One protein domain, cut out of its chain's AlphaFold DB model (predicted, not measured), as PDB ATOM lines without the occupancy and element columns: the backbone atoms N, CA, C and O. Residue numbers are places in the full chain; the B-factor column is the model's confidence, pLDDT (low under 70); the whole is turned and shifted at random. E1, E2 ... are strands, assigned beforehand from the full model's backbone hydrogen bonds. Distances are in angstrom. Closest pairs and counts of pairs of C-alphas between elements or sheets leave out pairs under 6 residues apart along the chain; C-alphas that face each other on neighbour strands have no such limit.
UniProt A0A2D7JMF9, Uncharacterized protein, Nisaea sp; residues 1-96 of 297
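What this domain is: This is residues 1 to 96 of the 297 residues of an uncharacterized protein of Nisaea sp (UniProt A0A2D7JMF9). With little regular structure, the chain winds in stacked turns, a flattened solenoid with sheet E1 E3 E5 E6 on one side and pair E2 E4 on another, both parallel. The loop of residues 40 to 51 reaches out at one end. The printed part has 96 residues, no named helix and six named strands, E1 to E6 in order, holding under half of the residues: all strand. It is compact, radius of gyration of the C-alphas 13.4 A, spanning 41 by 22 by 20 A.

How they stand to each other: Within hydrogen-bond range, N 14 of E1, residues 12 to 16, is 2.8 A from O 36 of parallel E3, residues 35 to 39. N 26 of E2, residues 21 to 27, is 2.8 A from O 57 of parallel E4, residues 52 to 57. E5, residues 67 to 73, is parallel to E3, N 37 to O 68 2.9 A, and to E6, residues 93 to 95, N 94 to O 71 2.8 A.

Where its parts are: First to last C-alpha, E2 measures 19.2 A and E5 16.3 A. E1 begins at C-alpha 12 (13.724, -20.943, 70.843); E6 ends at C-alpha 95 (-7.084, -29.335, 70.537).

The domain as a whole: The farthest C-alphas, Gly 4 and Lys 46, are 42.5 A apart. The printed part has no cut; links E3 to E4 and E5 to E6 are long. Residues 1, 18 to 20 and 40 to 54 have pLDDT under 70.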
ATOM      1  N   MET A   1      11.391 -28.495  57.812       65.25
ATOM      2  CA  MET A   1      11.741 -29.822  58.353       65.25
ATOM      3  C   MET A   1      13.162 -29.734  58.870       65.25
ATOM      4  O   MET A   1      14.037 -29.374  58.093       65.25
ATOM      5  N   PHE A   2      13.367 -29.966  60.164       75.50
ATOM      6  CA  PHE A   2      14.701 -30.067  60.760       75.50
ATOM      7  C   PHE A   2      14.842 -31.489  61.312       75.50
ATOM      8  O   PHE A   2      13.937 -31.971  61.997       75.50
ATOM      9  N   ASP A   3      15.933 -32.169  60.980       77.69
ATOM     10  CA  ASP A   3      16.215 -33.534  61.431       77.69
ATOM     11  C   ASP A   3      17.664 -33.594  61.923       77.69
ATOM     12  O   ASP A   3      18.567 -33.096  61.249       77.69
ATOM     13  N   GLY A   4      17.870 -34.119  63.132       78.25
ATOM     14  CA  GLY A   4      19.197 -34.269  63.743       78.25
ATOM     15  C   GLY A   4      19.936 -32.970  64.105       78.25
ATOM     16  O   GLY A   4      21.128 -33.008  64.406       78.25
ATOM     17  N   SER A   5      19.273 -31.812  64.074       83.94
ATOM     18  CA  SER A   5      19.872 -30.533  64.481       83.94
ATOM     19  C   SER A   5      19.920 -30.390  66.006       83.94
ATOM     20  O   SER A   5      19.039 -30.891  66.701       83.94
ATOM     21  N   ASN A   6      20.883 -29.624  66.522       85.38
ATOM     22  CA  ASN A   6      20.944 -29.243  67.935       85.38
ATOM     23  C   ASN A   6      20.652 -27.749  68.075       85.38
ATOM     24  O   ASN A   6      21.290 -26.928  67.415       85.38
ATOM     25  N   PHE A   7      19.711 -27.394  68.949       86.62
ATOM     26  CA  PHE A   7      19.458 -26.002  69.313       86.62
ATOM     27  C   PHE A   7      20.266 -25.656  70.561       86.62
ATOM     28  O   PHE A   7      20.333 -26.447  71.505       86.62
ATOM     29  N   GLY A   8      20.889 -24.476  70.554       86.31
ATOM     30  CA  GLY A   8      21.711 -23.994  71.662       86.31
ATOM     31  C   GLY A   8      20.927 -23.773  72.961       86.31
ATOM     32  O   GLY A   8      19.743 -24.079  73.082       86.31
ATOM     33  N   THR A   9      21.605 -23.211  73.957       86.75
ATOM     34  CA  THR A   9      21.061 -22.953  75.303       86.75
ATOM     35  C   THR A   9      20.076 -21.781  75.374       86.75
ATOM     36  O   THR A   9      19.511 -21.530  76.436       86.75
ATOM     37  N   GLY A  10      19.873 -21.056  74.271       87.31
ATOM     38  CA  GLY A  10      18.965 -19.912  74.195       87.31
ATOM     39  C   GLY A  10      17.490 -20.297  74.062       87.31
ATOM     40  O   GLY A  10      17.146 -21.425  73.713       87.31
ATOM     41  N   GLU A  11      16.608 -19.329  74.309       90.12
ATOM     42  CA  GLU A  11      15.170 -19.480  74.074       90.12
ATOM     43  C   GLU A  11      14.894 -19.639  72.572       90.12
ATOM     44  O   GLU A  11      15.257 -18.787  71.760       90.12
ATOM     45  N   THR A  12      14.223 -20.729  72.202       90.06
ATOM     46  CA  THR A  12      13.724 -20.943  70.843       90.06
ATOM     47  C   THR A  12      12.223 -20.694  70.842       90.06
ATOM     48  O   THR A  12      11.458 -21.470  71.416       90.06
ATOM     49  N   ARG A  13      11.788 -19.606  70.202       89.44
ATOM     50  CA  ARG A  13      10.372 -19.233  70.122       89.44
ATOM     51  C   ARG A  13       9.842 -19.391  68.702       89.44
ATOM     52  O   ARG A  13      10.278 -18.693  67.790       89.44
ATOM     53  N   PHE A  14       8.847 -20.256  68.529       87.44
ATOM     54  CA  PHE A  14       8.070 -20.358  67.298       87.44
ATOM     55  C   PHE A  14       6.750 -19.608  67.475       87.44
ATOM     56  O   PHE A  14       5.826 -20.083  68.137       87.44
ATOM     57  N   ASN A  15       6.665 -18.419  66.879       84.31
ATOM     58  CA  ASN A  15       5.428 -17.652  66.822       84.31
ATOM     59  C   ASN A  15       4.689 -17.990  65.525       84.31
ATOM     60  O   ASN A  15       5.039 -17.515  64.446       84.31
ATOM     61  N   LEU A  16       3.664 -18.828  65.638       79.25
ATOM     62  CA  LEU A  16       2.918 -19.357  64.501       79.25
ATOM     63  C   LEU A  16       1.601 -18.592  64.277       79.25
ATOM     64  O   LEU A  16       0.678 -19.108  63.656       79.25
ATOM     65  N   ARG A  17       1.494 -17.347  64.770       71.19
ATOM     66  CA  ARG A  17       0.235 -16.576  64.777       71.19
ATOM     67  C   ARG A  17      -0.318 -16.223  63.387       71.19
ATOM     68  O   ARG A  17      -1.527 -16.057  63.225       71.19
ATOM     69  N   HIS A  18       0.546 -16.090  62.382       68.06
ATOM     70  CA  HIS A  18       0.176 -15.560  61.060       68.06
ATOM     71  C   HIS A  18       0.201 -16.596  59.930       68.06
ATOM     72  O   HIS A  18      -0.028 -16.239  58.776       68.06
ATOM     73  N   ILE A  19       0.467 -17.868  60.233       66.31
ATOM     74  CA  ILE A  19       0.690 -18.893  59.211       66.31
ATOM     75  C   ILE A  19      -0.603 -19.685  58.990       66.31
ATOM     76  O   ILE A  19      -1.107 -20.331  59.901       66.31
ATOM     77  N   ALA A  20      -1.152 -19.642  57.773       64.69
ATOM     78  CA  ALA A  20      -2.434 -20.278  57.455       64.69
ATOM     79  C   ALA A  20      -2.398 -21.817  57.531       64.69
ATOM     80  O   ALA A  20      -3.392 -22.432  57.923       64.69
ATOM     81  N   GLU A  21      -1.263 -22.419  57.175       72.31
ATOM     82  CA  GLU A  21      -1.022 -23.859  57.221       72.31
ATOM     83  C   GLU A  21       0.382 -24.129  57.768       72.31
ATOM     84  O   GLU A  21       1.371 -23.608  57.253       72.31
ATOM     85  N   ILE A  22       0.466 -24.928  58.830       70.25
ATOM     86  CA  ILE A  22       1.729 -25.227  59.514       70.25
ATOM     87  C   ILE A  22       2.004 -26.724  59.401       70.25
ATOM     88  O   ILE A  22       1.214 -27.545  59.878       70.25
ATOM     89  N   ASP A  23       3.139 -27.058  58.791       81.50
ATOM     90  CA  ASP A  23       3.758 -28.381  58.822       81.50
ATOM     91  C   ASP A  23       5.159 -28.237  59.432       81.50
ATOM     92  O   ASP A  23       6.123 -27.847  58.767       81.50
ATOM     93  N   LEU A  24       5.246 -28.461  60.745       84.75
ATOM     94  CA  LEU A  24       6.489 -28.370  61.502       84.75
ATOM     95  C   LEU A  24       6.876 -29.761  62.001       84.75
ATOM     96  O   LEU A  24       6.355 -30.262  62.998       84.75
ATOM     97  N   SER A  25       7.816 -30.377  61.291       87.38
ATOM     98  CA  SER A  25       8.448 -31.638  61.665       87.38
ATOM     99  C   SER A  25       9.853 -31.388  62.211       87.38
ATOM    100  O   SER A  25      10.742 -30.885  61.511       87.38
ATOM    101  N   LEU A  26      10.011 -31.714  63.490       87.56
ATOM    102  CA  LEU A  26      11.224 -31.607  64.283       87.56
ATOM    103  C   LEU A  26      11.498 -33.003  64.846       87.56
ATOM    104  O   LEU A  26      10.873 -33.416  65.814       87.56
ATOM    105  N   ASN A  27      12.375 -33.766  64.202       89.75
ATOM    106  CA  ASN A  27      12.625 -35.153  64.592       89.75
ATOM    107  C   ASN A  27      14.079 -35.321  65.045       89.75
ATOM    108  O   ASN A  27      14.985 -34.720  64.471       89.75
ATOM    109  N   ASN A  28      14.299 -36.126  66.090       90.62
ATOM    110  CA  ASN A  28      15.634 -36.406  66.643       90.62
ATOM    111  C   ASN A  28      16.435 -35.149  67.045       90.62
ATOM    112  O   ASN A  28      17.655 -35.110  66.902       90.62
ATOM    113  N   ILE A  29      15.756 -34.109  67.534       91.94
ATOM    114  CA  ILE A  29      16.377 -32.826  67.890       91.94
ATOM    115  C   ILE A  29      16.648 -32.761  69.389       91.94
ATOM    116  O   ILE A  29      15.830 -33.199  70.202       91.94
ATOM    117  N   ILE A  30      17.778 -32.163  69.762       91.12
ATOM    118  CA  ILE A  30      18.087 -31.831  71.154       91.12
ATOM    119  C   ILE A  30      17.913 -30.325  71.354       91.12
ATOM    120  O   ILE A  30      18.564 -29.512  70.695       91.12
ATOM    121  N   PHE A  31      17.034 -29.963  72.285       91.38
ATOM    122  CA  PHE A  31      16.825 -28.595  72.739       91.38
ATOM    123  C   PHE A  31      17.508 -28.409  74.090       91.38
ATOM    124  O   PHE A  31      17.088 -28.990  75.097       91.38
ATOM    125  N   HIS A  32      18.574 -27.606  74.106       90.31
ATOM    126  CA  HIS A  32      19.266 -27.250  75.342       90.31
ATOM    127  C   HIS A  32      18.596 -26.083  76.084       90.31
ATOM    128  O   HIS A  32      18.714 -26.019  77.306       90.31
ATOM    129  N   GLY A  33      17.911 -25.186  75.369       91.25
ATOM    130  CA  GLY A  33      17.158 -24.058  75.927       91.25
ATOM    131  C   GLY A  33      15.642 -24.280  76.012       91.25
ATOM    132  O   GLY A  33      15.131 -25.347  75.662       91.25
ATOM    133  N   VAL A  34      14.919 -23.253  76.472       90.81
ATOM    134  CA  VAL A  34      13.448 -23.239  76.549       90.81
ATOM    135  C   VAL A  34      12.842 -23.228  75.146       90.81
ATOM    136  O   VAL A  34      13.220 -22.407  74.308       90.81
ATOM    137  N   LEU A  35      11.862 -24.102  74.908       91.94
ATOM    138  CA  LEU A  35      11.064 -24.103  73.683       91.94
ATOM    139  C   LEU A  35       9.687 -23.498  73.961       91.94
ATOM    140  O   LEU A  35       8.913 -24.047  74.747       91.94
ATOM    141  N   ILE A  36       9.359 -22.407  73.275       91.19
ATOM    142  CA  ILE A  36       8.038 -21.774  73.349       91.19
ATOM    143  C   ILE A  36       7.377 -21.846  71.980       91.19
ATOM    144  O   ILE A  36       7.907 -21.332  70.993       91.19
ATOM    145  N   ILE A  37       6.202 -22.466  71.922       88.94
ATOM    146  CA  ILE A  37       5.386 -22.532  70.712       88.94
ATOM    147  C   ILE A  37       4.040 -21.900  71.003       88.94
ATOM    148  O   ILE A  37       3.264 -22.376  71.836       88.94
ATOM    149  N   GLU A  38       3.773 -20.824  70.278       86.06
ATOM    150  CA  GLU A  38       2.514 -20.103  70.343       86.06
ATOM    151  C   GLU A  38       1.774 -20.282  69.020       86.06
ATOM    152  O   GLU A  38       2.121 -19.679  67.998       86.06
ATOM    153  N   CYS A  39       0.740 -21.120  69.039       79.38
ATOM    154  CA  CYS A  39      -0.187 -21.286  67.927       79.38
ATOM    155  C   CYS A  39      -1.261 -20.184  67.965       79.38
ATOM    156  O   CYS A  39      -1.749 -19.808  69.032       79.38
ATOM    157  N   ALA A  40      -1.635 -19.656  66.795       68.06
ATOM    158  CA  ALA A  40      -2.539 -18.514  66.672       68.06
ATOM    159  C   ALA A  40      -3.899 -18.699  67.366       68.06
ATOM    160  O   ALA A  40      -4.569 -19.720  67.214       68.06
ATOM    161  N   THR A  41      -4.377 -17.629  67.999       55.88
ATOM    162  CA  THR A  41      -5.776 -17.411  68.380       55.88
ATOM    163  C   THR A  41      -6.354 -16.289  67.519       55.88
ATOM    164  O   THR A  41      -6.388 -15.133  67.935       55.88
ATOM    165  N   LYS A  42      -6.801 -16.567  66.285       47.62
ATOM    166  CA  LYS A  42      -7.476 -15.510  65.511       47.62
ATOM    167  C   LYS A  42      -8.902 -15.309  66.036       47.62
ATOM    168  O   LYS A  42      -9.831 -16.004  65.629       47.62
ATOM    169  N   PHE A  43      -9.069 -14.348  66.943       46.25
ATOM    170  CA  PHE A  43     -10.369 -13.796  67.324       46.25
ATOM    171  C   PHE A  43     -10.707 -12.629  66.387       46.25
ATOM    172  O   PHE A  43     -10.584 -11.463  66.744       46.25
ATOM    173  N   GLU A  44     -11.097 -12.934  65.153       42.62
ATOM    174  CA  GLU A  44     -11.687 -11.941  64.247       42.62
ATOM    175  C   GLU A  44     -13.190 -12.208  64.144       42.62
ATOM    176  O   GLU A  44     -13.614 -13.084  63.400       42.62
ATOM    177  N   GLY A  45     -13.989 -11.462  64.917       41.06
ATOM    178  CA  GLY A  45     -15.435 -11.288  64.720       41.06
ATOM    179  C   GLY A  45     -16.295 -12.560  64.727       41.06
ATOM    180  O   GLY A  45     -16.455 -13.209  63.705       41.06
ATOM    181  N   LYS A  46     -16.954 -12.856  65.860       47.00
ATOM    182  CA  LYS A  46     -18.037 -13.859  66.062       47.00
ATOM    183  C   LYS A  46     -17.796 -15.312  65.590       47.00
ATOM    184  O   LYS A  46     -18.590 -16.173  65.956       47.00
ATOM    185  N   ALA A  47     -16.726 -15.625  64.863       48.12
ATOM    186  CA  ALA A  47     -16.400 -16.962  64.385       48.12
ATOM    187  C   ALA A  47     -14.912 -17.262  64.605       48.12
ATOM    188  O   ALA A  47     -14.039 -16.550  64.114       48.12
ATOM    189  N   PHE A  48     -14.617 -18.351  65.321       51.91
ATOM    190  CA  PHE A  48     -13.267 -18.903  65.390       51.91
ATOM    191  C   PHE A  48     -12.883 -19.412  63.994       51.91
ATOM    192  O   PHE A  48     -13.362 -20.461  63.560       51.91
ATOM    193  N   LYS A  49     -12.044 -18.670  63.263       49.16
ATOM    194  CA  LYS A  49     -11.347 -19.219  62.095       49.16
ATOM    195  C   LYS A  49     -10.123 -19.967  62.602       49.16
ATOM    196  O   LYS A  49      -9.087 -19.366  62.873       49.16
ATOM    197  N   TYR A  50     -10.287 -21.273  62.769       53.00
ATOM    198  CA  TYR A  50      -9.198 -22.189  63.073       53.00
ATOM    199  C   TYR A  50      -8.193 -22.165  61.915       53.00
ATOM    200  O   TYR A  50      -8.582 -22.268  60.748       53.00
ATOM    201  N   GLN A  51      -6.915 -21.947  62.227       58.31
ATOM    202  CA  GLN A  51      -5.849 -22.166  61.255       58.31
ATOM    203  C   GLN A  51      -5.575 -23.664  61.198       58.31
ATOM    204  O   GLN A  51      -5.424 -24.324  62.226       58.31
ATOM    205  N   LYS A  52      -5.523 -24.189  59.977       59.91
ATOM    206  CA  LYS A  52      -5.418 -25.618  59.726       59.91
ATOM    207  C   LYS A  52      -3.982 -26.055  59.990       59.91
ATOM    208  O   LYS A  52      -3.124 -25.998  59.111       59.91
ATOM    209  N   LEU A  53      -3.709 -26.494  61.214       63.12
ATOM    210  CA  LEU A  53      -2.445 -27.149  61.529       63.12
ATOM    211  C   LEU A  53      -2.401 -28.494  60.786       63.12
ATOM    212  O   LEU A  53      -3.211 -29.385  61.053       63.12
ATOM    213  N   ILE A  54      -1.479 -28.635  59.832       65.81
ATOM    214  CA  ILE A  54      -1.345 -29.854  59.028       65.81
ATOM    215  C   ILE A  54      -0.613 -30.916  59.844       65.81
ATOM    216  O   ILE A  54      -1.071 -32.062  59.899       65.81
ATOM    217  N   ASN A  55       0.494 -30.548  60.491       78.44
ATOM    218  CA  ASN A  55       1.277 -31.463  61.309       78.44
ATOM    219  C   ASN A  55       2.224 -30.702  62.252       78.44
ATOM    220  O   ASN A  55       2.857 -29.725  61.855       78.44
ATOM    221  N   LEU A  56       2.336 -31.168  63.494       85.88
ATOM    222  CA  LEU A  56       3.323 -30.701  64.465       85.88
ATOM    223  C   LEU A  56       3.931 -31.940  65.123       85.88
ATOM    224  O   LEU A  56       3.245 -32.638  65.868       85.88
ATOM    225  N   SER A  57       5.186 -32.240  64.800       88.69
ATOM    226  CA  SER A  57       5.867 -33.477  65.195       88.69
ATOM    227  C   SER A  57       7.182 -33.172  65.893       88.69
ATOM    228  O   SER A  57       7.997 -32.427  65.359       88.69
ATOM    229  N   PHE A  58       7.377 -33.800  67.050       90.44
ATOM    230  CA  PHE A  58       8.553 -33.735  67.921       90.44
ATOM    231  C   PHE A  58       9.121 -35.131  68.196       90.44
ATOM    232  O   PHE A  58       9.606 -35.413  69.293       90.44
ATOM    233  N   ILE A  59       9.007 -36.056  67.246       90.38
ATOM    234  CA  ILE A  59       9.320 -37.464  67.500       90.38
ATOM    235  C   ILE A  59      10.789 -37.611  67.910       90.38
ATOM    236  O   ILE A  59      11.690 -37.065  67.271       90.38
ATOM    237  N   ALA A  60      11.015 -38.357  68.996       91.19
ATOM    238  CA  ALA A  60      12.346 -38.641  69.539       91.19
ATOM    239  C   ALA A  60      13.182 -37.393  69.904       91.19
ATOM    240  O   ALA A  60      14.408 -37.462  69.986       91.19
ATOM    241  N   CYS A  61      12.535 -36.250  70.156       92.94
ATOM    242  CA  CYS A  61      13.226 -35.055  70.634       92.94
ATOM    243  C   CYS A  61      13.599 -35.155  72.120       92.94
ATOM    244  O   CYS A  61      12.894 -35.777  72.925       92.94
ATOM    245  N   LYS A  62      14.701 -34.505  72.496       93.19
ATOM    246  CA  LYS A  62      15.143 -34.370  73.889       93.19
ATOM    247  C   LYS A  62      15.070 -32.911  74.314       93.19
ATOM    248  O   LYS A  62      15.695 -32.058  73.691       93.19
ATOM    249  N   PHE A  63      14.345 -32.644  75.390       93.44
ATOM    250  CA  PHE A  63      14.170 -31.308  75.945       93.44
ATOM    251  C   PHE A  63      14.848 -31.235  77.305       93.44
ATOM    252  O   PHE A  63      14.394 -31.847  78.275       93.44
ATOM    253  N   MET A  64      15.969 -30.516  77.357       92.56
ATOM    254  CA  MET A  64      16.749 -30.338  78.585       92.56
ATOM    255  C   MET A  64      16.109 -29.304  79.520       92.56
ATOM    256  O   MET A  64      16.276 -29.383  80.733       92.56
ATOM    257  N   GLN A  65      15.356 -28.358  78.957       92.56
ATOM    258  CA  GLN A  65      14.620 -27.317  79.676       92.56
ATOM    259  C   GLN A  65      13.116 -27.397  79.382       92.56
ATOM    260  O   GLN A  65      12.635 -28.365  78.787       92.56
ATOM    261  N   SER A  66      12.362 -26.408  79.865       91.00
ATOM    262  CA  SER A  66      10.910 -26.399  79.786       91.00
ATOM    263  C   SER A  66      10.381 -26.225  78.363       91.00
ATOM    264  O   SER A  66      10.970 -25.521  77.539       91.00
ATOM    265  N   ILE A  67       9.220 -26.821  78.110       92.88
ATOM    266  CA  ILE A  67       8.477 -26.692  76.855       92.88
ATOM    267  C   ILE A  67       7.140 -26.041  77.177       92.88
ATOM    268  O   ILE A  67       6.422 -26.521  78.052       92.88
ATOM    269  N   ILE A  68       6.788 -24.985  76.454       92.19
ATOM    270  CA  ILE A  68       5.490 -24.324  76.580       92.19
ATOM    271  C   ILE A  68       4.783 -24.451  75.235       92.19
ATOM    272  O   ILE A  68       5.218 -23.864  74.241       92.19
ATOM    273  N   LEU A  69       3.704 -25.235  75.197       90.62
ATOM    274  CA  LEU A  69       2.845 -25.377  74.023       90.62
ATOM    275  C   LEU A  69       1.504 -24.709  74.315       90.62
ATOM    276  O   LEU A  69       0.744 -25.160  75.170       90.62
ATOM    277  N   SER A  70       1.194 -23.643  73.584       89.19
ATOM    278  CA  SER A  70      -0.033 -22.873  73.785       89.19
ATOM    279  C   SER A  70      -0.749 -22.584  72.469       89.19
ATOM    280  O   SER A  70      -0.131 -22.499  71.407       89.19
ATOM    281  N   GLY A  71      -2.072 -22.431  72.542       84.19
ATOM    282  CA  GLY A  71      -2.910 -22.049  71.408       84.19
ATOM    283  C   GLY A  71      -3.844 -23.156  70.928       84.19
ATOM    284  O   GLY A  71      -4.012 -24.192  71.574       84.19
ATOM    285  N   TYR A  72      -4.494 -22.906  69.791       78.88
ATOM    286  CA  TYR A  72      -5.509 -23.795  69.230       78.88
ATOM    287  C   TYR A  72      -4.923 -24.599  68.075       78.88
ATOM    288  O   TYR A  72      -4.317 -24.031  67.169       78.88
ATOM    289  N   VAL A  73      -5.113 -25.915  68.107       79.25
ATOM    290  CA  VAL A  73      -4.621 -26.829  67.072       79.25
ATOM    291  C   VAL A  73      -5.726 -27.781  66.621       79.25
ATOM    292  O   VAL A  73      -6.455 -28.337  67.438       79.25
ATOM    293  N   ASP A  74      -5.844 -27.990  65.311       76.12
ATOM    294  CA  ASP A  74      -6.855 -28.891  64.733       76.12
ATOM    295  C   ASP A  74      -6.456 -30.372  64.831       76.12
ATOM    296  O   ASP A  74      -7.310 -31.261  64.821       76.12
ATOM    297  N   ARG A  75      -5.149 -30.649  64.918       80.62
ATOM    298  CA  ARG A  75      -4.560 -31.994  64.990       80.62
ATOM    299  C   ARG A  75      -3.726 -32.158  66.251       80.62
ATOM    300  O   ARG A  75      -3.166 -31.184  66.755       80.62
ATOM    301  N   VAL A  76      -3.643 -33.388  66.760       87.00
ATOM    302  CA  VAL A  76      -2.883 -33.682  67.977       87.00
ATOM    303  C   VAL A  76      -1.382 -33.617  67.661       87.00
ATOM    304  O   VAL A  76      -0.933 -34.300  66.733       87.00
ATOM    305  N   PRO A  77      -0.586 -32.829  68.409       88.88
ATOM    306  CA  PRO A  77       0.858 -32.801  68.225       88.88
ATOM    307  C   PRO A  77       1.480 -34.152  68.584       88.88
ATOM    308  O   PRO A  77       1.106 -34.794  69.568       88.88
ATOM    309  N   ASP A  78       2.446 -34.588  67.783       90.44
ATOM    310  CA  ASP A  78       3.130 -35.858  67.983       90.44
ATOM    311  C   ASP A  78       4.365 -35.669  68.867       90.44
ATOM    312  O   ASP A  78       5.418 -35.239  68.407       90.44
ATOM    313  N   LEU A  79       4.229 -35.992  70.152       90.94
ATOM    314  CA  LEU A  79       5.323 -35.977  71.131       90.94
ATOM    315  C   LEU A  79       5.818 -37.396  71.454       90.94
ATOM    316  O   LEU A  79       6.376 -37.631  72.527       90.94
ATOM    317  N   ARG A  80       5.586 -38.384  70.583       90.88
ATOM    318  CA  ARG A  80       5.995 -39.770  70.859       90.88
ATOM    319  C   ARG A  80       7.514 -39.895  70.978       90.88
ATOM    320  O   ARG A  80       8.275 -39.238  70.271       90.88
ATOM    321  N   SER A  81       7.945 -40.747  71.905       90.31
ATOM    322  CA  SER A  81       9.363 -40.993  72.211       90.31
ATOM    323  C   SER A  81      10.158 -39.750  72.636       90.31
ATOM    324  O   SER A  81      11.385 -39.787  72.651       90.31
ATOM    325  N   THR A  82       9.487 -38.651  72.992       92.06
ATOM    326  CA  THR A  82      10.154 -37.468  73.541       92.06
ATOM    327  C   THR A  82      10.647 -37.724  74.953       92.06
ATOM    328  O   THR A  82       9.953 -38.345  75.759       92.06
ATOM    329  N   THR A  83      11.823 -37.197  75.273       92.00
ATOM    330  CA  THR A  83      12.327 -37.156  76.650       92.00
ATOM    331  C   THR A  83      12.347 -35.713  77.116       92.00
ATOM    332  O   THR A  83      12.871 -34.844  76.423       92.00
ATOM    333  N   VAL A  84      11.738 -35.452  78.268       91.88
ATOM    334  CA  VAL A  84      11.708 -34.123  78.877       91.88
ATOM    335  C   VAL A  84      12.313 -34.249  80.265       91.88
ATOM    336  O   VAL A  84      11.863 -35.069  81.061       91.88
ATOM    337  N   TYR A  85      13.358 -33.470  80.529       91.62
ATOM    338  CA  TYR A  85      14.041 -33.440  81.827       91.62
ATOM    339  C   TYR A  85      13.493 -32.353  82.761       91.62
ATOM    340  O   TYR A  85      13.839 -32.311  83.938       91.62
ATOM    341  N   SER A  86      12.644 -31.470  82.235       89.75
ATOM    342  CA  SER A  86      12.085 -30.310  82.924       89.75
ATOM    343  C   SER A  86      10.565 -30.208  82.711       89.75
ATOM    344  O   SER A  86       9.922 -31.158  82.271       89.75
ATOM    345  N   HIS A  87       9.986 -29.058  83.049       89.88
ATOM    346  CA  HIS A  87       8.547 -28.809  83.038       89.88
ATOM    347  C   HIS A  87       7.958 -28.727  81.615       89.88
ATOM    348  O   HIS A  87       8.499 -28.030  80.756       89.88
ATOM    349  N   VAL A  88       6.814 -29.370  81.366       91.44
ATOM    350  CA  VAL A  88       6.008 -29.181  80.142       91.44
ATOM    351  C   VAL A  88       4.709 -28.486  80.513       91.44
ATOM    352  O   VAL A  88       3.888 -29.037  81.241       91.44
ATOM    353  N   ASP A  89       4.505 -27.290  79.977       90.88
ATOM    354  CA  ASP A  89       3.242 -26.577  80.094       90.88
ATOM    355  C   ASP A  89       2.373 -26.844  78.858       90.88
ATOM    356  O   ASP A  89       2.726 -26.483  77.729       90.88
ATOM    357  N   LEU A  90       1.244 -27.517  79.091       90.12
ATOM    358  CA  LEU A  90       0.212 -27.837  78.100       90.12
ATOM    359  C   LEU A  90      -1.137 -27.190  78.455       90.12
ATOM    360  O   LEU A  90      -2.140 -27.462  77.790       90.12
ATOM    361  N   SER A  91      -1.187 -26.359  79.497       85.44
ATOM    362  CA  SER A  91      -2.434 -25.836  80.071       85.44
ATOM    363  C   SER A  91      -3.237 -25.026  79.043       85.44
ATOM    364  O   SER A  91      -4.450 -25.205  78.883       85.44
ATOM    365  N   ALA A  92      -2.531 -24.203  78.266       85.88
ATOM    366  CA  ALA A  92      -3.075 -23.351  77.215       85.88
ATOM    367  C   ALA A  92      -3.216 -24.046  75.847       85.88
ATOM    368  O   ALA A  92      -3.618 -23.399  74.875       85.88
ATOM    369  N   LEU A  93      -2.897 -25.343  75.736       86.75
ATOM    370  CA  LEU A  93      -3.080 -26.103  74.504       86.75
ATOM    371  C   LEU A  93      -4.545 -26.545  74.373       86.75
ATOM    372  O   LEU A  93      -5.082 -27.301  75.194       86.75
ATOM    373  N   ASN A  94      -5.212 -26.093  73.313       83.88
ATOM    374  CA  ASN A  94      -6.583 -26.479  73.008       83.88
ATOM    375  C   ASN A  94      -6.664 -27.204  71.667       83.88
ATOM    376  O   ASN A  94      -6.477 -26.620  70.604       83.88
ATOM    377  N   ILE A  95      -6.961 -28.497  71.725       82.88
ATOM    378  CA  ILE A  95      -7.084 -29.335  70.537       82.88
ATOM    379  C   ILE A  95      -8.549 -29.323  70.105       82.88
ATOM    380  O   ILE A  95      -9.423 -29.747  70.871       82.88
ATOM    381  N   GLN A  96      -8.836 -28.853  68.887       73.56
ATOM    382  CA  GLN A  96     -10.192 -28.875  68.351       73.56
ATOM    383  C   GLN A  96     -10.588 -30.309  68.006       73.56
ATOM    384  O   GLN A  96     -10.449 -30.801  66.888       73.56
TER     385      GLN A  96